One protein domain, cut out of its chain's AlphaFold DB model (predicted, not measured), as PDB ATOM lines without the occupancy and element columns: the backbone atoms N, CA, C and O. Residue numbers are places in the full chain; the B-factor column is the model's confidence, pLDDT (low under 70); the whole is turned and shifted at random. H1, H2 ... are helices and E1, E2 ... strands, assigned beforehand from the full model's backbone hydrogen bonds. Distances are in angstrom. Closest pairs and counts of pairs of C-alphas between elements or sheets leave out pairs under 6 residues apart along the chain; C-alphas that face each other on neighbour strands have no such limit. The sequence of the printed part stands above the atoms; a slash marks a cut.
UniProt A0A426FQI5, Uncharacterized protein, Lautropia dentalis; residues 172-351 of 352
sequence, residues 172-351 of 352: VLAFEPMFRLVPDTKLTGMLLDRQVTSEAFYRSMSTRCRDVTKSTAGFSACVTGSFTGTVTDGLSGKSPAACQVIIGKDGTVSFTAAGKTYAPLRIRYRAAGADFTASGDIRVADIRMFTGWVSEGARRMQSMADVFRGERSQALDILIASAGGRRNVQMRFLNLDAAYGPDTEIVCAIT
ATOM      1  N   VAL A 172      -9.111  52.618  83.313       96.06
ATOM      2  CA  VAL A 172      -8.555  53.896  82.857       96.06
ATOM      3  C   VAL A 172      -9.018  54.995  83.800       96.06
ATOM      4  O   VAL A 172     -10.208  55.293  83.869       96.06
ATOM      5  N   LEU A 173      -8.083  55.651  84.486       95.81
ATOM      6  CA  LEU A 173      -8.403  56.842  85.262       95.81
ATOM      7  C   LEU A 173      -8.640  58.032  84.318       95.81
ATOM      8  O   LEU A 173      -7.698  58.629  83.792       95.81
ATOM      9  N   ALA A 174      -9.904  58.388  84.102       91.81
ATOM     10  CA  ALA A 174     -10.259  59.584  83.348       91.81
ATOM     11  C   ALA A 174      -9.845  60.858  84.114       91.81
ATOM     12  O   ALA A 174      -9.984  60.931  85.337       91.81
ATOM     13  N   PHE A 175      -9.378  61.900  83.422       85.50
ATOM     14  CA  PHE A 175      -9.135  63.213  84.032       85.50
ATOM     15  C   PHE A 175      -9.389  64.366  83.059       85.50
ATOM     16  O   PHE A 175      -9.224  64.233  81.852       85.50
ATOM     17  N   GLU A 176      -9.779  65.533  83.575       78.19
ATOM     18  CA  GLU A 176      -9.958  66.724  82.739       78.19
ATOM     19  C   GLU A 176      -8.583  67.220  82.236       78.19
ATOM     20  O   GLU A 176      -7.730  67.539  83.068       78.19
ATOM     21  N   PRO A 177      -8.296  67.274  80.918       73.94
ATOM     22  CA  PRO A 177      -6.967  67.655  80.438       73.94
ATOM     23  C   PRO A 177      -6.656  69.120  80.779       73.94
ATOM     24  O   PRO A 177      -7.491  70.004  80.583       73.94
ATOM     25  N   MET A 178      -5.426  69.405  81.234       65.31
ATOM     26  CA  MET A 178      -4.994  70.760  81.654       65.31
ATOM     27  C   MET A 178      -5.251  71.839  80.593       65.31
ATOM     28  O   MET A 178      -5.456  73.006  80.913       65.31
ATOM     29  N   PHE A 179      -5.276  71.439  79.327       64.50
ATOM     30  CA  PHE A 179      -5.457  72.288  78.159       64.50
ATOM     31  C   PHE A 179      -6.919  72.703  77.881       64.50
ATOM     32  O   PHE A 179      -7.197  73.401  76.906       64.50
ATOM     33  N   ARG A 180      -7.864  72.341  78.760       63.62
ATOM     34  CA  ARG A 180      -9.138  73.069  78.936       63.62
ATOM     35  C   ARG A 180      -9.008  74.314  79.811       63.62
ATOM     36  O   ARG A 180      -9.782  75.247  79.655       63.62
ATOM     37  N   LEU A 181      -8.031  74.333  80.717       59.12
ATOM     38  CA  LEU A 181      -7.840  75.391  81.713       59.12
ATOM     39  C   LEU A 181      -6.864  76.489  81.244       59.12
ATOM     40  O   LEU A 181      -6.650  77.461  81.966       59.12
ATOM     41  N   VAL A 182      -6.268  76.360  80.049       56.34
ATOM     42  CA  VAL A 182      -5.388  77.380  79.447       56.34
ATOM     43  C   VAL A 182      -5.890  77.833  78.065       56.34
ATOM     44  O   VAL A 182      -6.388  77.001  77.308       56.34
ATOM     45  N   PRO A 183      -5.738  79.125  77.700       57.75
ATOM     46  CA  PRO A 183      -6.115  79.629  76.378       57.75
ATOM     47  C   PRO A 183      -5.330  78.992  75.225       57.75
ATOM     48  O   PRO A 183      -4.134  78.718  75.352       57.75
ATOM     49  N   ASP A 184      -5.973  78.866  74.062       58.34
ATOM     50  CA  ASP A 184      -5.417  78.204  72.872       58.34
ATOM     51  C   ASP A 184      -4.142  78.886  72.323       58.34
ATOM     52  O   ASP A 184      -3.289  78.237  71.719       58.34
ATOM     53  N   THR A 185      -3.937  80.178  72.600       53.38
ATOM     54  CA  THR A 185      -2.684  80.888  72.276       53.38
ATOM     55  C   THR A 185      -1.478  80.367  73.064       53.38
ATOM     56  O   THR A 185      -0.359  80.393  72.551       53.38
ATOM     57  N   LYS A 186      -1.685  79.848  74.284       59.06
ATOM     58  CA  LYS A 186      -0.618  79.250  75.105       59.06
ATOM     59  C   LYS A 186      -0.270  77.832  74.646       59.06
ATOM     60  O   LYS A 186       0.901  77.468  74.685       59.06
ATOM     61  N   LEU A 187      -1.247  77.072  74.137       57.56
ATOM     62  CA  LEU A 187      -1.025  75.755  73.515       57.56
ATOM     63  C   LEU A 187       0.017  75.830  72.385       57.56
ATOM     64  O   LEU A 187       0.965  75.043  72.373       57.56
ATOM     65  N   THR A 188      -0.118  76.806  71.479       53.69
ATOM     66  CA  THR A 188       0.787  76.980  70.330       53.69
ATOM     67  C   THR A 188       2.247  77.144  70.760       53.69
ATOM     68  O   THR A 188       3.108  76.412  70.275       53.69
ATOM     69  N   GLY A 189       2.520  78.064  71.693       50.25
ATOM     70  CA  GLY A 189       3.879  78.367  72.158       50.25
ATOM     71  C   GLY A 189       4.488  77.327  73.106       50.25
ATOM     72  O   GLY A 189       5.703  77.300  73.270       50.25
ATOM     73  N   MET A 190       3.674  76.466  73.725       50.28
ATOM     74  CA  MET A 190       4.168  75.413  74.622       50.28
ATOM     75  C   MET A 190       4.603  74.136  73.890       50.28
ATOM     76  O   MET A 190       5.477  73.440  74.399       50.28
ATOM     77  N   LEU A 191       3.991  73.799  72.745       55.69
ATOM     78  CA  LEU A 191       4.066  72.437  72.186       55.69
ATOM     79  C   LEU A 191       4.477  72.340  70.710       55.69
ATOM     80  O   LEU A 191       5.063  71.338  70.309       55.69
ATOM     81  N   LEU A 192       4.147  73.329  69.872       55.66
ATOM     82  CA  LEU A 192       4.010  73.119  68.417       55.66
ATOM     83  C   LEU A 192       5.198  73.651  67.604       55.66
ATOM     84  O   LEU A 192       5.035  74.125  66.480       55.66
ATOM     85  N   ASP A 193       6.388  73.641  68.199       52.44
ATOM     86  CA  ASP A 193       7.426  74.626  67.875       52.44
ATOM     87  C   ASP A 193       8.555  74.121  66.956       52.44
ATOM     88  O   ASP A 193       9.352  74.923  66.474       52.44
ATOM     89  N   ARG A 194       8.656  72.802  66.709       56.66
ATOM     90  CA  ARG A 194       9.729  72.211  65.869       56.66
ATOM     91  C   ARG A 194       9.340  71.051  64.951       56.66
ATOM     92  O   ARG A 194      10.062  70.816  63.989       56.66
ATOM     93  N   GLN A 195       8.238  70.342  65.198       63.19
ATOM     94  CA  GLN A 195       7.794  69.251  64.323       63.19
ATOM     95  C   GLN A 195       6.273  69.184  64.222       63.19
ATOM     96  O   GLN A 195       5.560  69.376  65.211       63.19
ATOM     97  N   VAL A 196       5.801  68.917  63.005       69.56
ATOM     98  CA  VAL A 196       4.389  68.767  62.655       69.56
ATOM     99  C   VAL A 196       4.167  67.319  62.229       69.56
ATOM    100  O   VAL A 196       4.900  66.808  61.386       69.56
ATOM    101  N   THR A 197       3.182  66.668  62.837       81.31
ATOM    102  CA  THR A 197       2.745  65.304  62.497       81.31
ATOM    103  C   THR A 197       1.806  65.360  61.287       81.31
ATOM    104  O   THR A 197       1.099  66.360  61.130       81.31
ATOM    105  N   SER A 198       1.776  64.340  60.421       86.31
ATOM    106  CA  SER A 198       0.969  64.397  59.195       86.31
ATOM    107  C   SER A 198      -0.528  64.485  59.504       86.31
ATOM    108  O   SER A 198      -1.018  63.957  60.506       86.31
ATOM    109  N   GLU A 199      -1.293  65.160  58.641       86.56
ATOM    110  CA  GLU A 199      -2.734  65.304  58.865       86.56
ATOM    111  C   GLU A 199      -3.468  63.955  58.767       86.56
ATOM    112  O   GLU A 199      -4.392  63.701  59.539       86.56
ATOM    113  N   ALA A 200      -3.025  63.062  57.876       89.25
ATOM    114  CA  ALA A 200      -3.589  61.721  57.740       89.25
ATOM    115  C   ALA A 200      -3.396  60.895  59.024       89.25
ATOM    116  O   ALA A 200      -4.357  60.316  59.541       89.25
ATOM    117  N   PHE A 201      -2.185  60.904  59.593       90.75
ATOM    118  CA  PHE A 201      -1.913  60.275  60.883       90.75
ATOM    119  C   PHE A 201      -2.705  60.950  62.014       90.75
ATOM    120  O   PHE A 201      -3.311  60.264  62.840       90.75
ATOM    121  N   TYR A 202      -2.785  62.285  62.034       89.50
ATOM    122  CA  TYR A 202      -3.523  63.027  63.059       89.50
ATOM    123  C   TYR A 202      -5.026  62.713  63.073       89.50
ATOM    124  O   TYR A 202      -5.613  62.495  64.138       89.50
ATOM    125  N   ARG A 203      -5.660  62.657  61.894       89.31
ATOM    126  CA  ARG A 203      -7.071  62.266  61.743       89.31
ATOM    127  C   ARG A 203      -7.281  60.802  62.146       89.31
ATOM    128  O   ARG A 203      -8.237  60.504  62.857       89.31
ATOM    129  N   SER A 204      -6.355  59.907  61.782       92.00
ATOM    130  CA  SER A 204      -6.368  58.500  62.215       92.00
ATOM    131  C   SER A 204      -6.333  58.370  63.744       92.00
ATOM    132  O   SER A 204      -7.213  57.735  64.329       92.00
ATOM    133  N   MET A 205      -5.395  59.049  64.417       92.25
ATOM    134  CA  MET A 205      -5.341  59.102  65.884       92.25
ATOM    135  C   MET A 205      -6.618  59.703  66.485       92.25
ATOM    136  O   MET A 205      -7.141  59.172  67.462       92.25
ATOM    137  N   SER A 206      -7.171  60.762  65.884       90.94
ATOM    138  CA  SER A 206      -8.396  61.403  66.380       90.94
ATOM    139  C   SER A 206      -9.606  60.467  66.371       90.94
ATOM    140  O   SER A 206     -10.317  60.381  67.371       90.94
ATOM    141  N   THR A 207      -9.801  59.702  65.294       92.06
ATOM    142  CA  THR A 207     -10.841  58.663  65.221       92.06
ATOM    143  C   THR A 207     -10.589  57.541  66.229       92.06
ATOM    144  O   THR A 207     -11.495  57.148  66.961       92.06
ATOM    145  N   ARG A 208      -9.350  57.043  66.315       94.31
ATOM    146  CA  ARG A 208      -8.985  55.913  67.187       94.31
ATOM    147  C   ARG A 208      -9.087  56.216  68.682       94.31
ATOM    148  O   ARG A 208      -9.308  55.303  69.471       94.31
ATOM    149  N   CYS A 209      -8.921  57.476  69.074       93.38
ATOM    150  CA  CYS A 209      -8.897  57.890  70.474       93.38
ATOM    151  C   CYS A 209     -10.242  58.398  71.014       93.38
ATOM    152  O   CYS A 209     -10.294  58.789  72.178       93.38
ATOM    153  N   ARG A 210     -11.336  58.353  70.231       90.38
ATOM    154  CA  ARG A 210     -12.697  58.779  70.641       90.38
ATOM    155  C   ARG A 210     -13.138  58.255  72.015       90.38
ATOM    156  O   ARG A 210     -13.792  58.978  72.764       90.38
ATOM    157  N   ASP A 211     -12.744  57.026  72.350       92.06
ATOM    158  CA  ASP A 211     -13.130  56.328  73.583       92.06
ATOM    159  C   ASP A 211     -11.961  56.121  74.568       92.06
ATOM    160  O   ASP A 211     -12.078  55.333  75.508       92.06
ATOM    161  N   VAL A 212     -10.838  56.836  74.393       93.94
ATOM    162  CA  VAL A 212      -9.600  56.665  75.188       93.94
ATOM    163  C   VAL A 212      -9.809  56.817  76.701       93.94
ATOM    164  O   VAL A 212      -9.093  56.196  77.481       93.94
ATOM    165  N   THR A 213     -10.799  57.609  77.122       92.25
ATOM    166  CA  THR A 213     -11.159  57.836  78.533       92.25
ATOM    167  C   THR A 213     -12.236  56.887  79.066       92.25
ATOM    168  O   THR A 213     -12.479  56.887  80.267       92.25
ATOM    169  N   LYS A 214     -12.913  56.116  78.201       90.19
ATOM    170  CA  LYS A 214     -14.152  55.393  78.548       90.19
ATOM    171  C   LYS A 214     -13.932  53.936  78.945       90.19
ATOM    172  O   LYS A 214     -14.732  53.382  79.689       90.19
ATOM    173  N   SER A 215     -12.902  53.284  78.408       92.94
ATOM    174  CA  SER A 215     -12.609  51.877  78.706       92.94
ATOM    175  C   SER A 215     -11.169  51.502  78.369       92.94
ATOM    176  O   SER A 215     -10.528  52.115  77.516       92.94
ATOM    177  N   THR A 216     -10.679  50.419  78.975       95.56
ATOM    178  CA  THR A 216      -9.378  49.821  78.634       95.56
ATOM    179  C   THR A 216      -9.298  49.392  77.161       95.56
ATOM    180  O   THR A 216      -8.222  49.454  76.570       95.56
ATOM    181  N   ALA A 217     -10.422  49.028  76.532       96.06
ATOM    182  CA  ALA A 217     -10.479  48.728  75.101       96.06
ATOM    183  C   ALA A 217     -10.286  49.989  74.237       96.06
ATOM    184  O   ALA A 217      -9.461  49.976  73.325       96.06
ATOM    185  N   GLY A 218     -10.978  51.091  74.558       95.81
ATOM    186  CA  GLY A 218     -10.813  52.382  73.878       95.81
ATOM    187  C   GLY A 218      -9.415  52.980  74.072       95.81
ATOM    188  O   GLY A 218      -8.825  53.514  73.133       95.81
ATOM    189  N   PHE A 219      -8.834  52.808  75.262       97.00
ATOM    190  CA  PHE A 219      -7.444  53.165  75.545       97.00
ATOM    191  C   PHE A 219      -6.467  52.383  74.660       97.00
ATOM    192  O   PHE A 219      -5.657  52.988  73.962       97.00
ATOM    193  N   SER A 220      -6.573  51.050  74.620       96.69
ATOM    194  CA  SER A 220      -5.726  50.212  73.762       96.69
ATOM    195  C   SER A 220      -5.910  50.538  72.272       96.69
ATOM    196  O   SER A 220      -4.923  50.677  71.554       96.69
ATOM    197  N   ALA A 221      -7.143  50.759  71.804       96.25
ATOM    198  CA  ALA A 221      -7.421  51.154  70.419       96.25
ATOM    199  C   ALA A 221      -6.754  52.490  70.030       96.25
ATOM    200  O   ALA A 221      -6.250  52.627  68.909       96.25
ATOM    201  N   CYS A 222      -6.683  53.440  70.966       96.38
ATOM    202  CA  CYS A 222      -5.967  54.703  70.808       96.38
ATOM    203  C   CYS A 222      -4.440  54.519  70.719       96.38
ATOM    204  O   CYS A 222      -3.812  55.086  69.827       96.38
ATOM    205  N   VAL A 223      -3.838  53.719  71.610       96.38
ATOM    206  CA  VAL A 223      -2.370  53.704  71.805       96.38
ATOM    207  C   VAL A 223      -1.617  52.580  71.086       96.38
ATOM    208  O   VAL A 223      -0.446  52.764  70.782       96.38
ATOM    209  N   THR A 224      -2.227  51.433  70.769       97.25
ATOM    210  CA  THR A 224      -1.535  50.314  70.085       97.25
ATOM    211  C   THR A 224      -0.987  50.732  68.711       97.25
ATOM    212  O   THR A 224      -1.705  51.335  67.918       97.25
ATOM    213  N   GLY A 225       0.258  50.395  68.368       96.44
ATOM    214  CA  GLY A 225       0.825  50.743  67.057       96.44
ATOM    215  C   GLY A 225       2.350  50.752  66.995       96.44
ATOM    216  O   GLY A 225       3.022  50.380  67.953       96.44
ATOM    217  N   SER A 226       2.884  51.187  65.851       96.50
ATOM    218  CA  SER A 226       4.313  51.441  65.630       96.50
ATOM    219  C   SER A 226       4.485  52.882  65.161       96.50
ATOM    220  O   SER A 226       4.005  53.257  64.093       96.50
ATOM    221  N   PHE A 227       5.148  53.688  65.979       95.38
ATOM    222  CA  PHE A 227       5.275  55.130  65.825       95.38
ATOM    223  C   PHE A 227       6.740  55.489  65.612       95.38
ATOM    224  O   PHE A 227       7.605  54.976  66.318       95.38
ATOM    225  N   THR A 228       7.029  56.381  64.667       93.75
ATOM    226  CA  THR A 228       8.391  56.849  64.377       93.75
ATOM    227  C   THR A 228       8.457  58.367  64.360       93.75
ATOM    228  O   THR A 228       7.515  59.044  63.944       93.75
ATOM    229  N   GLY A 229       9.588  58.902  64.804       90.94
ATOM    230  CA  GLY A 229       9.784  60.332  64.976       90.94
ATOM    231  C   GLY A 229      11.243  60.701  65.205       90.94
ATOM    232  O   GLY A 229      12.145  59.899  64.941       90.94
ATOM    233  N   THR A 230      11.478  61.899  65.744       88.06
ATOM    234  CA  THR A 230      12.815  62.305  66.209       88.06
ATOM    235  C   THR A 230      12.812  62.782  67.656       88.06
ATOM    236  O   THR A 230      11.823  63.332  68.143       88.06
ATOM    237  N   VAL A 231      13.929  62.560  68.349       85.56
ATOM    238  CA  VAL A 231      14.145  63.031  69.721       85.56
ATOM    239  C   VAL A 231      14.230  64.558  69.728       85.56
ATOM    240  O   VAL A 231      15.029  65.134  68.989       85.56
ATOM    241  N   THR A 232      13.424  65.216  70.565       71.75
ATOM    242  CA  THR A 232      13.395  66.689  70.661       71.75
ATOM    243  C   THR A 232      14.306  67.262  71.739       71.75
ATOM    244  O   THR A 232      14.628  68.453  71.692       71.75
ATOM    245  N   ASP A 233      14.711  66.438  72.705       61.28
ATOM    246  CA  ASP A 233      15.496  66.861  73.862       61.28
ATOM    247  C   ASP A 233      17.001  66.800  73.589       61.28
ATOM    248  O   ASP A 233      17.496  65.955  72.842       61.28
ATOM    249  N   GLY A 234      17.742  67.721  74.208       48.41
ATOM    250  CA  GLY A 234      19.151  67.995  73.915       48.41
ATOM    251  C   GLY A 234      20.148  66.954  74.432       48.41
ATOM    252  O   GLY A 234      21.050  67.311  75.192       48.41
ATOM    253  N   LEU A 235      20.042  65.697  73.989       44.09
ATOM    254  CA  LEU A 235      21.090  64.676  74.120       44.09
ATOM    255  C   LEU A 235      22.297  65.039  73.231       44.09
ATOM    256  O   LEU A 235      22.564  64.423  72.200       44.09
ATOM    257  N   SER A 236      23.042  66.058  73.674       41.44
ATOM    258  CA  SER A 236      24.047  66.835  72.931       41.44
ATOM    259  C   SER A 236      23.481  67.663  71.763       41.44
ATOM    260  O   SER A 236      22.403  67.394  71.242       41.44
ATOM    261  N   GLY A 237      24.218  68.695  71.340       42.47
ATOM    262  CA  GLY A 237      23.875  69.538  70.183       42.47
ATOM    263  C   GLY A 237      24.161  68.863  68.838       42.47
ATOM    264  O   GLY A 237      24.851  69.441  68.004       42.47
ATOM    265  N   LYS A 238      23.702  67.622  68.659       51.03
ATOM    266  CA  LYS A 238      23.867  66.818  67.438       51.03
ATOM    267  C   LYS A 238      22.552  66.725  66.656       51.03
ATOM    268  O   LYS A 238      21.501  67.146  67.131       51.03
ATOM    269  N   SER A 239      22.640  66.209  65.430       56.81
ATOM    270  CA  SER A 239      21.525  66.068  64.486       56.81
ATOM    271  C   SER A 239      20.315  65.327  65.082       56.81
ATOM    272  O   SER A 239      20.516  64.467  65.942       56.81
ATOM    273  N   PRO A 240      19.079  65.589  64.600       70.12
ATOM    274  CA  PRO A 240      17.873  64.911  65.075       70.12
ATOM    275  C   PRO A 240      18.019  63.388  65.048       70.12
ATOM    276  O   PRO A 240      18.164  62.778  63.988       70.12
ATOM    277  N   ALA A 241      17.997  62.772  66.227       83.75
ATOM    278  CA  ALA A 241      18.133  61.332  66.364       83.75
ATOM    279  C   ALA A 241      16.777  60.654  66.143       83.75
ATOM    280  O   ALA A 241      15.780  61.055  66.745       83.75
ATOM    281  N   ALA A 242      16.738  59.609  65.315       90.12
ATOM    282  CA  ALA A 242      15.526  58.822  65.113       90.12
ATOM    283  C   ALA A 242      15.075  58.146  66.421       90.12
ATOM    284  O   ALA A 242      15.898  57.673  67.216       90.12
ATOM    285  N   CYS A 243      13.761  58.077  66.616       92.00
ATOM    286  CA  CYS A 243      13.125  57.319  67.685       92.00
ATOM    287  C   CYS A 243      11.930  56.519  67.158       92.00
ATOM    288  O   CYS A 243      11.265  56.907  66.195       92.00
ATOM    289  N   GLN A 244      11.682  55.380  67.801       95.88
ATOM    290  CA  GLN A 244      10.595  54.458  67.509       95.88
ATOM    291  C   GLN A 244       9.937  54.012  68.818       95.88
ATOM    292  O   GLN A 244      10.619  53.674  69.786       95.88
ATOM    293  N   VAL A 245       8.606  53.974  68.821       96.62
ATOM    294  CA  VAL A 245       7.791  53.442  69.916       96.62
ATOM    295  C   VAL A 245       6.888  52.361  69.339       96.62
ATOM    296  O   VAL A 245       6.157  52.622  68.387       96.62
ATOM    297  N   ILE A 246       6.924  51.153  69.894       97.75
ATOM    298  CA  ILE A 246       6.026  50.061  69.501       97.75
ATOM    299  C   ILE A 246       5.196  49.675  70.718       97.75
ATOM    300  O   ILE A 246       5.748  49.297  71.747       97.75
ATOM    301  N   ILE A 247       3.876  49.771  70.591       97.75
ATOM    302  CA  ILE A 247       2.903  49.462  71.640       97.75
ATOM    303  C   ILE A 247       2.074  48.269  71.165       97.75
ATOM    304  O   ILE A 247       1.257  48.397  70.250       97.75
ATOM    305  N   GLY A 248       2.307  47.101  71.759       96.62
ATOM    306  CA  GLY A 248       1.641  45.849  71.406       96.62
ATOM    307  C   GLY A 248       0.186  45.776  71.885       96.62
ATOM    308  O   GLY A 248      -0.229  46.488  72.802       96.62
ATOM    309  N   LYS A 249      -0.609  44.885  71.270       93.94
ATOM    310  CA  LYS A 249      -1.995  44.587  71.703       93.94
ATOM    311  C   LYS A 249      -2.061  43.959  73.099       93.94
ATOM    312  O   LYS A 249      -3.073  44.077  73.779       93.94
ATOM    313  N   ASP A 250      -0.986  43.297  73.511       92.94
ATOM    314  CA  ASP A 250      -0.784  42.759  74.855       92.94
ATOM    315  C   ASP A 250      -0.544  43.861  75.904       92.94
ATOM    316  O   ASP A 250      -0.696  43.617  77.098       92.94
ATOM    317  N   GLY A 251      -0.192  45.079  75.476       92.81
ATOM    318  CA  GLY A 251       0.185  46.190  76.343       92.81
ATOM    319  C   GLY A 251       1.654  46.174  76.776       92.81
ATOM    320  O   GLY A 251       1.967  46.722  77.839       92.81
ATOM    321  N   THR A 252       2.544  45.543  76.006       96.88
ATOM    322  CA  THR A 252       4.001  45.740  76.109       96.88
ATOM    323  C   THR A 252       4.429  46.917  75.234       96.88
ATOM    324  O   THR A 252       3.901  47.114  74.139       96.88
ATOM    325  N   VAL A 253       5.375  47.718  75.723       96.81
ATOM    326  CA  VAL A 253       5.899  48.908  75.048       96.81
ATOM    327  C   VAL A 253       7.408  48.777  74.878       96.81
ATOM    328  O   VAL A 253       8.153  48.774  75.859       96.81
ATOM    329  N   SER A 254       7.852  48.734  73.626       96.56
ATOM    330  CA  SER A 254       9.262  48.828  73.246       96.56
ATOM    331  C   SER A 254       9.585  50.260  72.834       96.56
ATOM    332  O   SER A 254       8.861  50.854  72.032       96.56
ATOM    333  N   PHE A 255      10.681  50.811  73.357       95.00
ATOM    334  CA  PHE A 255      11.144  52.163  73.045       95.00
ATOM    335  C   PHE A 255      12.600  52.136  72.576       95.00
ATOM    336  O   PHE A 255      13.472  51.597  73.260       95.00
ATOM    337  N   THR A 256      12.859  52.752  71.424       94.75
ATOM    338  CA  THR A 256      14.188  52.850  70.812       94.75
ATOM    339  C   THR A 256      14.450  54.300  70.433       94.75
ATOM    340  O   THR A 256      13.625  54.922  69.771       94.75
ATOM    341  N   ALA A 257      15.596  54.855  70.820       91.31
ATOM    342  CA  ALA A 257      15.980  56.227  70.495       91.31
ATOM    343  C   ALA A 257      17.498  56.339  70.316       91.31
ATOM    344  O   ALA A 257      18.259  55.728  71.062       91.31
ATOM    345  N   ALA A 258      17.942  57.112  69.318       87.06
ATOM    346  CA  ALA A 258      19.365  57.344  69.031       87.06
ATOM    347  C   ALA A 258      20.206  56.052  68.887       87.06
ATOM    348  O   ALA A 258      21.353  55.990  69.323       87.06
ATOM    349  N   GLY A 259      19.623  55.004  68.293       87.56
ATOM    350  CA  GLY A 259      20.265  53.694  68.116       87.56
ATOM    351  C   GLY A 259      20.295  52.802  69.366       87.56
ATOM    352  O   GLY A 259      20.763  51.671  69.283       87.56
ATOM    353  N   LYS A 260      19.774  53.268  70.508       90.81
ATOM    354  CA  LYS A 260      19.659  52.494  71.748       90.81
ATOM    355  C   LYS A 260      18.219  52.031  71.974       90.81
ATOM    356  O   LYS A 260      17.301  52.848  72.011       90.81
ATOM    357  N   THR A 261      18.039  50.734  72.202       93.00
ATOM    358  CA  THR A 261      16.798  50.158  72.742       93.00
ATOM    359  C   THR A 261      16.802  50.267  74.269       93.00
ATOM    360  O   THR A 261      17.838  50.073  74.909       93.00
ATOM    361  N   TYR A 262      15.655  50.590  74.859       91.44
ATOM    362  CA  TYR A 262      15.462  50.719  76.304       91.44
ATOM    363  C   TYR A 262      14.678  49.517  76.848       91.44
ATOM    364  O   TYR A 262      13.988  48.832  76.091       91.44
ATOM    365  N   ALA A 263      14.800  49.236  78.150       91.06
ATOM    366  CA  ALA A 263      14.099  48.117  78.781       91.06
ATOM    367  C   ALA A 263      12.574  48.257  78.571       91.06
ATOM    368  O   ALA A 263      12.032  49.324  78.882       91.06
ATOM    369  N   PRO A 264      11.885  47.234  78.028       92.19
ATOM    370  CA  PRO A 264      10.485  47.354  77.638       92.19
ATOM    371  C   PRO A 264       9.581  47.472  78.865       92.19
ATOM    372  O   PRO A 264       9.702  46.691  79.810       92.19
ATOM    373  N   LEU A 265       8.645  48.421  78.826       93.62
ATOM    374  CA  LEU A 265       7.686  48.637  79.910       93.62
ATOM    375  C   LEU A 265       6.378  47.890  79.633       93.62
ATOM    376  O   LEU A 265       5.979  47.700  78.481       93.62
ATOM    377  N   ARG A 266       5.682  47.458  80.687       94.31
ATOM    378  CA  ARG A 266       4.440  46.682  80.578       94.31
ATOM    379  C   ARG A 266       3.302  47.463  81.218       94.31
ATOM    380  O   ARG A 266       3.267  47.621  82.433       94.31
ATOM    381  N   ILE A 267       2.353  47.924  80.402       95.31
ATOM    382  CA  ILE A 267       1.241  48.780  80.833       95.31
ATOM    383  C   ILE A 267       0.375  48.054  81.874       95.31
ATOM    384  O   ILE A 267      -0.423  47.175  81.524       95.31
ATOM    385  N   ARG A 268       0.498  48.460  83.143       95.56
ATOM    386  CA  ARG A 268      -0.394  48.039  84.232       95.56
ATOM    387  C   ARG A 268      -1.430  49.111  84.534       95.56
ATOM    388  O   ARG A 268      -2.619  48.803  84.547       95.56
ATOM    389  N   TYR A 269      -0.980  50.356  84.670       96.50
ATOM    390  CA  TYR A 269      -1.783  51.508  85.080       96.50
ATOM    391  C   TYR A 269      -1.987  52.484  83.917       96.50
ATOM    392  O   TYR A 269      -1.088  52.660  83.089       96.50
ATOM    393  N   ARG A 270      -3.180  53.088  83.834       96.62
ATOM    394  CA  ARG A 270      -3.658  53.891  82.693       96.62
ATOM    395  C   ARG A 270      -4.398  55.129  83.186       96.62
ATOM    396  O   ARG A 270      -5.253  55.021  84.059       96.62
ATOM    397  N   ALA A 271      -4.133  56.278  82.579       95.06
ATOM    398  CA  ALA A 271      -4.954  57.471  82.741       95.06
ATOM    399  C   ALA A 271      -5.069  58.228  81.419       95.06
ATOM    400  O   ALA A 271      -4.140  58.214  80.611       95.06
ATOM    401  N   ALA A 272      -6.196  58.898  81.194       93.50
ATOM    402  CA  ALA A 272      -6.402  59.689  79.988       93.50
ATOM    403  C   ALA A 272      -7.312  60.898  80.232       93.50
ATOM    404  O   ALA A 272      -8.339  60.801  80.904       93.50
ATOM    405  N   GLY A 273      -6.969  62.018  79.605       89.75
ATOM    406  CA  GLY A 273      -7.825  63.187  79.470       89.75
ATOM    407  C   GLY A 273      -7.835  63.667  78.030       89.75
ATOM    408  O   GLY A 273      -6.790  64.051  77.511       89.75
ATOM    409  N   ALA A 274      -9.001  63.651  77.384       87.38
ATOM    410  CA  ALA A 274      -9.159  64.003  75.975       87.38
ATOM    411  C   ALA A 274     -10.247  65.062  75.759       87.38
ATOM    412  O   ALA A 274     -11.287  65.068  76.425       87.38
ATOM    413  N   ASP A 275     -10.000  65.943  74.796       84.38
ATOM    414  CA  ASP A 275     -10.890  67.012  74.365       84.38
ATOM    415  C   ASP A 275     -10.992  67.015  72.838       84.38
ATOM    416  O   ASP A 275      -9.963  66.974  72.153       84.38
ATOM    417  N   PHE A 276     -12.215  67.068  72.310       83.31
ATOM    418  CA  PHE A 276     -12.490  67.006  70.872       83.31
ATOM    419  C   PHE A 276     -13.145  68.300  70.361       83.31
ATOM    420  O   PHE A 276     -13.781  69.040  71.111       83.31
ATOM    421  N   THR A 277     -12.973  68.581  69.071       79.12
ATOM    422  CA  THR A 277     -13.675  69.645  68.337       79.12
ATOM    423  C   THR A 277     -15.107  69.222  67.981       79.12
ATOM    424  O   THR A 277     -15.492  68.072  68.175       79.12
ATOM    425  N   ALA A 278     -15.899  70.117  67.376       76.56
ATOM    426  CA  ALA A 278     -17.244  69.776  66.888       76.56
ATOM    427  C   ALA A 278     -17.221  68.796  65.693       76.56
ATOM    428  O   ALA A 278     -18.120  67.974  65.553       76.56
ATOM    429  N   SER A 279     -16.160  68.820  64.874       78.69
ATOM    430  CA  SER A 279     -15.862  67.764  63.887       78.69
ATOM    431  C   SER A 279     -15.447  66.436  64.544       78.69
ATOM    432  O   SER A 279     -15.457  65.382  63.908       78.69
ATOM    433  N   GLY A 280     -15.102  66.467  65.833       80.06
ATOM    434  CA  GLY A 280     -14.607  65.330  66.593       80.06
ATOM    435  C   GLY A 280     -13.174  64.923  66.240       80.06
ATOM    436  O   GLY A 280     -12.786  63.776  66.472       80.06
ATOM    437  N   ASP A 281     -12.394  65.856  65.689       85.06
ATOM    438  CA  ASP A 281     -10.933  65.804  65.742       85.06
ATOM    439  C   ASP A 281     -10.479  66.012  67.192       85.06
ATOM    440  O   ASP A 281     -11.182  66.642  67.986       85.06
ATOM    441  N   ILE A 282      -9.286  65.546  67.560       85.69
ATOM    442  CA  ILE A 282      -8.694  65.951  68.840       85.69
ATOM    443  C   ILE A 282      -8.434  67.470  68.807       85.69
ATOM    444  O   ILE A 282      -7.920  68.016  67.830       85.69
ATOM    445  N   ARG A 283      -8.763  68.168  69.900       82.38
ATOM    446  CA  ARG A 283      -8.158  69.468  70.234       82.38
ATOM    447  C   ARG A 283      -6.901  69.226  71.062       82.38
ATOM    448  O   ARG A 283      -5.827  69.729  70.732       82.38
ATOM    449  N   VAL A 284      -7.018  68.390  72.095       83.94
ATOM    450  CA  VAL A 284      -5.887  67.945  72.920       83.94
ATOM    451  C   VAL A 284      -6.180  66.629  73.649       83.94
ATOM    452  O   VAL A 284      -7.298  66.416  74.112       83.94
ATOM    453  N   ALA A 285      -5.180  65.755  73.783       87.69
ATOM    454  CA  ALA A 285      -5.242  64.568  74.632       87.69
ATOM    455  C   ALA A 285      -3.924  64.361  75.398       87.69
ATOM    456  O   ALA A 285      -2.852  64.382  74.800       87.69
ATOM    457  N   ASP A 286      -4.028  64.159  76.712       89.00
ATOM    458  CA  ASP A 286      -2.955  63.797  77.648       89.00
ATOM    459  C   ASP A 286      -3.237  62.356  78.103       89.00
ATOM    460  O   ASP A 286      -4.254  62.094  78.750       89.00
ATOM    461  N   ILE A 287      -2.413  61.403  77.669       93.94
ATOM    462  CA  ILE A 287      -2.642  59.960  77.817       93.94
ATOM    463  C   ILE A 287      -1.399  59.356  78.461       93.94
ATOM    464  O   ILE A 287      -0.304  59.474  77.924       93.94
ATOM    465  N   ARG A 288      -1.545  58.693  79.606       93.88
ATOM    466  CA  ARG A 288      -0.413  58.256  80.430       93.88
ATOM    467  C   ARG A 288      -0.532  56.789  80.798       93.88
ATOM    468  O   ARG A 288      -1.609  56.313  81.162       93.88
ATOM    469  N   MET A 289       0.583  56.071  80.746       95.06
ATOM    470  CA  MET A 289       0.654  54.661  81.127       95.06
ATOM    471  C   MET A 289       1.974  54.325  81.808       95.06
ATOM    472  O   MET A 289       3.008  54.887  81.459       95.06
ATOM    473  N   PHE A 290       1.952  53.408  82.774       93.88
ATOM    474  CA  PHE A 290       3.162  53.021  83.504       93.88
ATOM    475  C   PHE A 290       3.091  51.605  84.101       93.88
ATOM    476  O   PHE A 290       2.018  50.994  84.190       93.88
ATOM    477  N   THR A 291       4.260  51.070  84.467       92.06
ATOM    478  CA  THR A 291       4.428  49.691  84.965       92.06
ATOM    479  C   THR A 291       4.062  49.547  86.447       92.06
ATOM    480  O   THR A 291       3.482  48.538  86.838       92.06
ATOM    481  N   GLY A 292       4.365  50.545  87.278       92.06
ATOM    482  CA  GLY A 292       4.035  50.570  88.707       92.06
ATOM    483  C   GLY A 292       4.694  51.736  89.433       92.06
ATOM    484  O   GLY A 292       5.373  52.548  88.808       92.06
ATOM    485  N   TRP A 293       4.485  51.838  90.741       89.25
ATOM    486  CA  TRP A 293       5.155  52.849  91.560       89.25
ATOM    487  C   TRP A 293       6.496  52.326  92.085       89.25
ATOM    488  O   TRP A 293       6.632  51.132  92.353       89.25
ATOM    489  N   VAL A 294       7.480  53.215  92.221       82.88
ATOM    490  CA  VAL A 294       8.734  52.918  92.924       82.88
ATOM    491  C   VAL A 294       8.443  52.722  94.408       82.88
ATOM    492  O   VAL A 294       7.563  53.380  94.971       82.88
ATOM    493  N   SER A 295       9.188  51.831  95.058       68.88
ATOM    494  CA  SER A 295       9.039  51.600  96.493       68.88
ATOM    495  C   SER A 295       9.359  52.865  97.297       68.88
ATOM    496  O   SER A 295      10.279  53.621  96.974       68.88
ATOM    497  N   GLU A 296       8.592  53.101  98.363       61.06
ATOM    498  CA  GLU A 296       8.786  54.248  99.253       61.06
ATOM    499  C   GLU A 296      10.224  54.253  99.807       61.06
ATOM    500  O   GLU A 296      10.646  53.319 100.489       61.06
ATOM    501  N   GLY A 297      10.987  55.299  99.474       51.50
ATOM    502  CA  GLY A 297      12.411  55.435  99.801       51.50
ATOM    503  C   GLY A 297      13.380  55.229  98.627       51.50
ATOM    504  O   GLY A 297      14.483  55.771  98.683       51.50
ATOM    505  N   ALA A 298      12.983  54.550  97.541       50.81
ATOM    506  CA  ALA A 298      13.835  54.354  96.358       50.81
ATOM    507  C   ALA A 298      14.141  55.672  95.622       50.81
ATOM    508  O   ALA A 298      15.254  55.879  95.137       50.81
ATOM    509  N   ARG A 299      13.182  56.608  95.603       57.78
ATOM    510  CA  ARG A 299      13.399  58.005  95.205       57.78
ATOM    511  C   ARG A 299      13.357  58.923  96.425       57.78
ATOM    512  O   ARG A 299      12.294  59.206  96.968       57.78
ATOM    513  N   ARG A 300      14.509  59.497  96.790       50.06
ATOM    514  CA  ARG A 300      14.528  60.791  97.489       50.06
ATOM    515  C   ARG A 300      14.150  61.864  96.464       50.06
ATOM    516  O   ARG A 300      14.894  62.061  95.509       50.06
ATOM    517  N   MET A 301      13.024  62.551  96.654       54.06
ATOM    518  CA  MET A 301      12.670  63.734  95.857       54.06
ATOM    519  C   MET A 301      13.627  64.879  96.215       54.06
ATOM    520  O   MET A 301      13.420  65.575  97.205       54.06
ATOM    521  N   GLN A 302      14.710  65.027  95.447       44.22
ATOM    522  CA  GLN A 302      15.774  66.007  95.711       44.22
ATOM    523  C   GLN A 302      15.510  67.360  95.038       44.22
ATOM    524  O   GLN A 302      16.006  68.383  95.504       44.22
ATOM    525  N   SER A 303      14.707  67.389  93.971       50.69
ATOM    526  CA  SER A 303      14.340  68.612  93.256       50.69
ATOM    527  C   SER A 303      12.831  68.731  93.025       50.69
ATOM    528  O   SER A 303      12.091  67.745  93.026       50.69
ATOM    529  N   MET A 304      12.368  69.950  92.729       39.81
ATOM    530  CA  MET A 304      10.995  70.183  92.258       39.81
ATOM    531  C   MET A 304      10.674  69.419  90.963       39.81
ATOM    532  O   MET A 304       9.529  69.022  90.773       39.81
ATOM    533  N   ALA A 305      11.663  69.158  90.102       48.75
ATOM    534  CA  ALA A 305      11.455  68.361  88.894       48.75
ATOM    535  C   ALA A 305      11.099  66.901  89.225       48.75
ATOM    536  O   ALA A 305      10.269  66.304  88.545       48.75
ATOM    537  N   ASP A 306      11.646  66.330  90.300       55.00
ATOM    538  CA  ASP A 306      11.357  64.945  90.691       55.00
ATOM    539  C   ASP A 306       9.919  64.780  91.183       55.00
ATOM    540  O   ASP A 306       9.254  63.816  90.802       55.00
ATOM    541  N   VAL A 307       9.405  65.777  91.915       51.09
ATOM    542  CA  VAL A 307       7.993  65.869  92.328       51.09
ATOM    543  C   VAL A 307       7.047  65.854  91.116       51.09
ATOM    544  O   VAL A 307       5.942  65.327  91.206       51.09
ATOM    545  N   PHE A 308       7.474  66.403  89.973       49.16
ATOM    546  CA  PHE A 308       6.676  66.474  88.742       49.16
ATOM    547  C   PHE A 308       6.826  65.260  87.819       49.16
ATOM    548  O   PHE A 308       5.977  65.042  86.954       49.16
ATOM    549  N   ARG A 309       7.887  64.465  87.991       58.69
ATOM    550  CA  ARG A 309       8.046  63.161  87.323       58.69
ATOM    551  C   ARG A 309       7.259  62.067  88.057       58.69
ATOM    552  O   ARG A 309       6.740  61.151  87.410       58.69
ATOM    553  N   GLY A 310       7.087  62.244  89.368       65.50
ATOM    554  CA  GLY A 310       6.304  61.389  90.252       65.50
ATOM    555  C   GLY A 310       7.108  60.210  90.796       65.50
ATOM    556  O   GLY A 310       8.337  60.145  90.685       65.50
ATOM    557  N   GLU A 311       6.378  59.261  91.371       76.19
ATOM    558  CA  GLU A 311       6.888  58.016  91.951       76.19
ATOM    559  C   GLU A 311       6.569  56.819  91.038       76.19
ATOM    560  O   GLU A 311       6.459  55.690  91.496       76.19
ATOM    561  N   ARG A 312       6.400  57.052  89.732       83.12
ATOM    562  CA  ARG A 312       6.209  56.018  88.697       83.12
ATOM    563  C   ARG A 312       7.560  55.363  88.372       83.12
ATOM    564  O   ARG A 312       8.560  56.067  88.371       83.12
ATOM    565  N   SER A 313       7.613  54.062  88.076       87.00
ATOM    566  CA  SER A 313       8.868  53.347  87.779       87.00
ATOM    567  C   SER A 313       9.325  53.530  86.327       87.00
ATOM    568  O   SER A 313      10.225  54.317  86.046       87.00
ATOM    569  N   GLN A 314       8.653  52.863  85.392       91.00
ATOM    570  CA  GLN A 314       8.735  53.126  83.955       91.00
ATOM    571  C   GLN A 314       7.393  53.638  83.444       91.00
ATOM    572  O   GLN A 314       6.364  53.014  83.722       91.00
ATOM    573  N   ALA A 315       7.398  54.720  82.665       92.12
ATOM    574  CA  ALA A 315       6.193  55.325  82.105       92.12
ATOM    575  C   ALA A 315       6.356  55.751  80.636       92.12
ATOM    576  O   ALA A 315       7.451  56.075  80.176       92.12
ATOM    577  N   LEU A 316       5.230  55.790  79.923       93.88
ATOM    578  CA  LEU A 316       5.077  56.457  78.637       93.88
ATOM    579  C   LEU A 316       3.935  57.477  78.754       93.88
ATOM    580  O   LEU A 316       2.790  57.110  79.026       93.88
ATOM    581  N   ASP A 317       4.245  58.751  78.528       92.44
ATOM    582  CA  ASP A 317       3.250  59.820  78.428       92.44
ATOM    583  C   ASP A 317       3.104  60.219  76.947       92.44
ATOM    584  O   ASP A 317       4.089  60.562  76.294       92.44
ATOM    585  N   ILE A 318       1.889  60.164  76.401       91.62
ATOM    586  CA  ILE A 318       1.552  60.551  75.026       91.62
ATOM    587  C   ILE A 318       0.739  61.847  75.072       91.62
ATOM    588  O   ILE A 318      -0.285  61.931  75.753       91.62
ATOM    589  N   LEU A 319       1.175  62.843  74.305       88.31
ATOM    590  CA  LEU A 319       0.502  64.128  74.151       88.31
ATOM    591  C   LEU A 319       0.130  64.338  72.683       88.31
ATOM    592  O   LEU A 319       0.997  64.340  71.814       88.31
ATOM    593  N   ILE A 320      -1.158  64.537  72.413       87.69
ATOM    594  CA  ILE A 320      -1.701  64.852  71.086       87.69
ATOM    595  C   ILE A 320      -2.285  66.262  71.155       87.69
ATOM    596  O   ILE A 320      -3.086  66.535  72.045       87.69
ATOM    597  N   ALA A 321      -1.925  67.163  70.237       83.44
ATOM    598  CA  ALA A 321      -2.381  68.555  70.272       83.44
ATOM    599  C   ALA A 321      -2.644  69.157  68.881       83.44
ATOM    600  O   ALA A 321      -1.938  68.875  67.909       83.44
ATOM    601  N   SER A 322      -3.656  70.026  68.815       78.94
ATOM    602  CA  SER A 322      -4.026  70.847  67.659       78.94
ATOM    603  C   SER A 322      -4.245  72.292  68.109       78.94
ATOM    604  O   SER A 322      -5.124  72.571  68.922       78.94
ATOM    605  N   ALA A 323      -3.435  73.219  67.594       72.38
ATOM    606  CA  ALA A 323      -3.606  74.657  67.806       72.38
ATOM    607  C   ALA A 323      -2.915  75.451  66.684       72.38
ATOM    608  O   ALA A 323      -1.916  75.010  66.117       72.38
ATOM    609  N   GLY A 324      -3.462  76.622  66.332       68.81
ATOM    610  CA  GLY A 324      -2.874  77.513  65.318       68.81
ATOM    611  C   GLY A 324      -2.630  76.849  63.953       68.81
ATOM    612  O   GLY A 324      -1.607  77.103  63.326       68.81
ATOM    613  N   GLY A 325      -3.503  75.926  63.536       69.81
ATOM    614  CA  GLY A 325      -3.351  75.145  62.300       69.81
ATOM    615  C   GLY A 325      -2.329  74.001  62.370       69.81
ATOM    616  O   GLY A 325      -2.464  73.041  61.617       69.81
ATOM    617  N   ARG A 326      -1.371  74.026  63.306       75.62
ATOM    618  CA  ARG A 326      -0.376  72.957  63.496       75.62
ATOM    619  C   ARG A 326      -0.998  71.725  64.167       75.62
ATOM    620  O   ARG A 326      -2.032  71.812  64.835       75.62
ATOM    621  N   ARG A 327      -0.354  70.569  63.981       82.56
ATOM    622  CA  ARG A 327      -0.685  69.271  64.591       82.56
ATOM    623  C   ARG A 327       0.585  68.649  65.146       82.56
ATOM    624  O   ARG A 327       1.619  68.703  64.486       82.56
ATOM    625  N   ASN A 328       0.523  68.081  66.341       83.12
ATOM    626  CA  ASN A 328       1.685  67.459  66.961       83.12
ATOM    627  C   ASN A 328       1.277  66.258  67.819       83.12
ATOM    628  O   ASN A 328       0.270  66.306  68.530       83.12
ATOM    629  N   VAL A 329       2.082  65.200  67.744       87.81
ATOM    630  CA  VAL A 329       2.045  64.045  68.639       87.81
ATOM    631  C   VAL A 329       3.437  63.857  69.235       87.81
ATOM    632  O   VAL A 329       4.419  63.720  68.507       87.81
ATOM    633  N   GLN A 330       3.523  63.847  70.561       87.69
ATOM    634  CA  GLN A 330       4.738  63.574  71.327       87.69
ATOM    635  C   GLN A 330       4.543  62.317  72.170       87.69
ATOM    636  O   GLN A 330       3.473  62.102  72.737       87.69
ATOM    637  N   MET A 331       5.589  61.505  72.272       91.12
ATOM    638  CA  MET A 331       5.662  60.343  73.149       91.12
ATOM    639  C   MET A 331       6.903  60.473  74.023       91.12
ATOM    640  O   MET A 331       8.027  60.434  73.522       91.12
ATOM    641  N   ARG A 332       6.705  60.652  75.326       88.12
ATOM    642  CA  ARG A 332       7.777  60.757  76.311       88.12
ATOM    643  C   ARG A 332       7.966  59.431  77.027       88.12
ATOM    644  O   ARG A 332       7.089  59.015  77.781       88.12
ATOM    645  N   PHE A 333       9.128  58.817  76.839       91.00
ATOM    646  CA  PHE A 333       9.579  57.704  77.666       91.00
ATOM    647  C   PHE A 333      10.227  58.230  78.950       91.00
ATOM    648  O   PHE A 333      11.029  59.168  78.916       91.00
ATOM    649  N   LEU A 334       9.883  57.602  80.071       87.62
ATOM    650  CA  LEU A 334      10.450  57.840  81.391       87.62
ATOM    651  C   LEU A 334      10.912  56.505  81.980       87.62
ATOM    652  O   LEU A 334      10.108  55.582  82.119       87.62
ATOM    653  N   ASN A 335      12.171  56.433  82.402       87.06
ATOM    654  CA  ASN A 335      12.618  55.462  83.394       87.06
ATOM    655  C   ASN A 335      13.109  56.216  84.627       87.06
ATOM    656  O   ASN A 335      13.987  57.063  84.510       87.06
ATOM    657  N   LEU A 336      12.546  55.910  85.788       80.88
ATOM    658  CA  LEU A 336      12.792  56.597  87.059       80.88
ATOM    659  C   LEU A 336      13.165  55.603  88.180       80.88
ATOM    660  O   LEU A 336      13.320  56.001  89.335       80.88
ATOM    661  N   ASP A 337      13.295  54.321  87.826       83.19
ATOM    662  CA  ASP A 337      13.571  53.184  88.700       83.19
ATOM    663  C   ASP A 337      14.844  52.461  88.233       83.19
ATOM    664  O   ASP A 337      14.967  52.052  87.073       83.19
ATOM    665  N   ALA A 338      15.791  52.299  89.159       82.25
ATOM    666  CA  ALA A 338      17.082  51.669  88.908       82.25
ATOM    667  C   ALA A 338      16.958  50.203  88.450       82.25
ATOM    668  O   ALA A 338      17.832  49.720  87.729       82.25
ATOM    669  N   ALA A 339      15.867  49.512  88.806       82.81
ATOM    670  CA  ALA A 339      15.616  48.125  88.413       82.81
ATOM    671  C   ALA A 339      15.487  47.925  86.888       82.81
ATOM    672  O   ALA A 339      15.690  46.813  86.402       82.81
ATOM    673  N   TYR A 340      15.194  48.990  86.131       83.44
ATOM    674  CA  TYR A 340      15.055  48.956  84.669       83.44
ATOM    675  C   TYR A 340      16.126  49.798  83.940       83.44
ATOM    676  O   TYR A 340      16.052  49.979  82.721       83.44
ATOM    677  N   GLY A 341      17.134  50.306  84.663       84.50
ATOM    678  CA  GLY A 341      18.246  51.095  84.122       84.50
ATOM    679  C   GLY A 341      18.393  52.493  84.748       84.50
ATOM    680  O   GLY A 341      17.811  52.771  85.792       84.50
ATOM    681  N   PRO A 342      19.185  53.398  84.141       83.31
ATOM    682  CA  PRO A 342      19.418  54.743  84.677       83.31
ATOM    683  C   PRO A 342      18.184  55.655  84.566       83.31
ATOM    684  O   PRO A 342      17.356  55.472  83.666       83.31
ATOM    685  N   ASP A 343      18.102  56.680  85.426       82.88
ATOM    686  CA  ASP A 343      17.106  57.761  85.314       82.88
ATOM    687  C   ASP A 343      17.209  58.396  83.913       82.88
ATOM    688  O   ASP A 343      18.290  58.786  83.465       82.88
ATOM    689  N   THR A 344      16.104  58.370  83.171       83.56
ATOM    690  CA  THR A 344      16.039  58.665  81.735       83.56
ATOM    691  C   THR A 344      14.718  59.357  81.423       83.56
ATOM    692  O   THR A 344      13.654  58.825  81.731       83.56
ATOM    693  N   GLU A 345      14.778  60.490  80.727       85.69
ATOM    694  CA  GLU A 345      13.624  61.174  80.139       85.69
ATOM    695  C   GLU A 345      13.941  61.493  78.674       85.69
ATOM    696  O   GLU A 345      14.995  62.059  78.383       85.69
ATOM    697  N   ILE A 346      13.081  61.050  77.748       85.12
ATOM    698  CA  ILE A 346      13.266  61.234  76.299       85.12
ATOM    699  C   ILE A 346      11.911  61.520  75.649       85.12
ATOM    700  O   ILE A 346      11.064  60.627  75.567       85.12
ATOM    701  N   VAL A 347      11.717  62.734  75.134       86.38
ATOM    702  CA  VAL A 347      10.587  63.086  74.267       86.38
ATOM    703  C   VAL A 347      10.910  62.753  72.808       86.38
ATOM    704  O   VAL A 347      11.881  63.238  72.225       86.38
ATOM    705  N   CYS A 348      10.057  61.924  72.209       87.00
ATOM    706  CA  CYS A 348      10.027  61.577  70.794       87.00
ATOM    707  C   CYS A 348       8.849  62.306  70.124       87.00
ATOM    708  O   CYS A 348       7.692  62.022  70.441       87.00
ATOM    709  N   ALA A 349       9.110  63.249  69.215       87.62
ATOM    710  CA  ALA A 349       8.062  63.892  68.421       87.62
ATOM    711  C   ALA A 349       7.796  63.073  67.153       87.62
ATOM    712  O   ALA A 349       8.706  62.833  66.361       87.62
ATOM    713  N   ILE A 350       6.552  62.623  66.984       89.50
ATOM    714  CA  ILE A 350       6.123  61.676  65.949       89.50
ATOM    715  C   ILE A 350       5.850  62.416  64.635       89.50
ATOM    716  O   ILE A 350       5.139  63.425  64.613       89.50
ATOM    717  N   THR A 351       6.416  61.902  63.541       82.19
ATOM    718  CA  THR A 351       6.453  62.565  62.221       82.19
ATOM    719  C   THR A 351       5.771  61.775  61.102       82.19
ATOM    720  O   THR A 351       5.889  62.161  59.942       82.19
TER     721      THR A 351
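This is residues 172 to 351 of the 352 residues of an uncharacterized protein of Lautropia dentalis (UniProt A0A426FQI5). One twisted sheet of nine strands folds back on itself like part of a barrel: a broad leaf of E1, E5, E6, E7, E8 and E9 faces a small leaf of E3 and E4, with E2 as the hinge. The hairpin of H2 and H3 packs on the broad leaf on the same side as the small leaf, H1 packs on its other face, and H4 lies off the sheet. The printed part has 180 residues, with four named helices and nine named strands in the order E1 H1 H2 H3 E2 E3 E4 E5 E6 H4 E7 E8 E9. The sheet, E1 E5 E6 E7 E8 E9 E2 E3 E4, is mixed, as is the class, helices and strands; the whole is compact, with a radius of gyration of the C-alphas of 15.9 A and spans of 46 by 39 by 32 A.

Edge strand E1, residues 172 to 174, is parallel to E5, residues 269 to 276 (N 173 to O 270, 2.9 A). H1, residues 184 to 191, is on the sheet at a height of 9.0 A, over E7, residues 314 to 323; the closest C-alphas, Thr 188 and Ala 323, are 5.6 A apart. H2, residues 199 to 208, is on the opposite face at a height of 9.3 A. It forms a helical hairpin with H3, residues 216 to 223, on the same face; they touch at Arg 208 and Cys 222, C-alphas 4.9 A apart, with a shallow tilt of 6 degrees, opposite ways. E2, residues 225 to 231, E3, residues 242 to 247, and edge strand E4, residues 252 to 257, form a meander, each strand the antiparallel neighbour of the one before (N 227 to O 245, 2.8 A; N 244 to O 256, 2.8 A). E6, residues 282 to 290, is antiparallel to E5 (N 273 to O 286, 2.8 A) and to E7 (N 287 to O 318, 2.9 A). H4, residues 304 to 309, is only just not on the sheet, with 4 pairs of C-alphas within 10 A. E7, E8, residues 326 to 335, and E9, residues 344 to 350, form a second meander (N 319 to O 330, 2.9 A; N 333 to O 346, 2.9 A). E9 is antiparallel to E2 (N 230 to O 349, 3.0 A). In H2, H3 and H4 every O i to N i+4 pair is within hydrogen-bond range; in H1, 3 of 4 are.

E1 begins at C-alpha 172, (-8.555, 53.896, 82.857). H2 is 14.0 A long, E5 23.6 A, E6 22.9 A, E7 29.6 A and E8 29.5 A. E9 ends at C-alpha 350, (6.123, 61.676, 65.949).

The two C-alphas farthest apart, of Ser 279 and Gly 297, are 47.3 A apart. The printed part has no cut. The links E4 to E5 and E6 to H4 are long. Mean pLDDT of the printed part is 81.0; it is under 70 in residues 178 to 196, 233 to 239, 295 to 310 and 324 to 325.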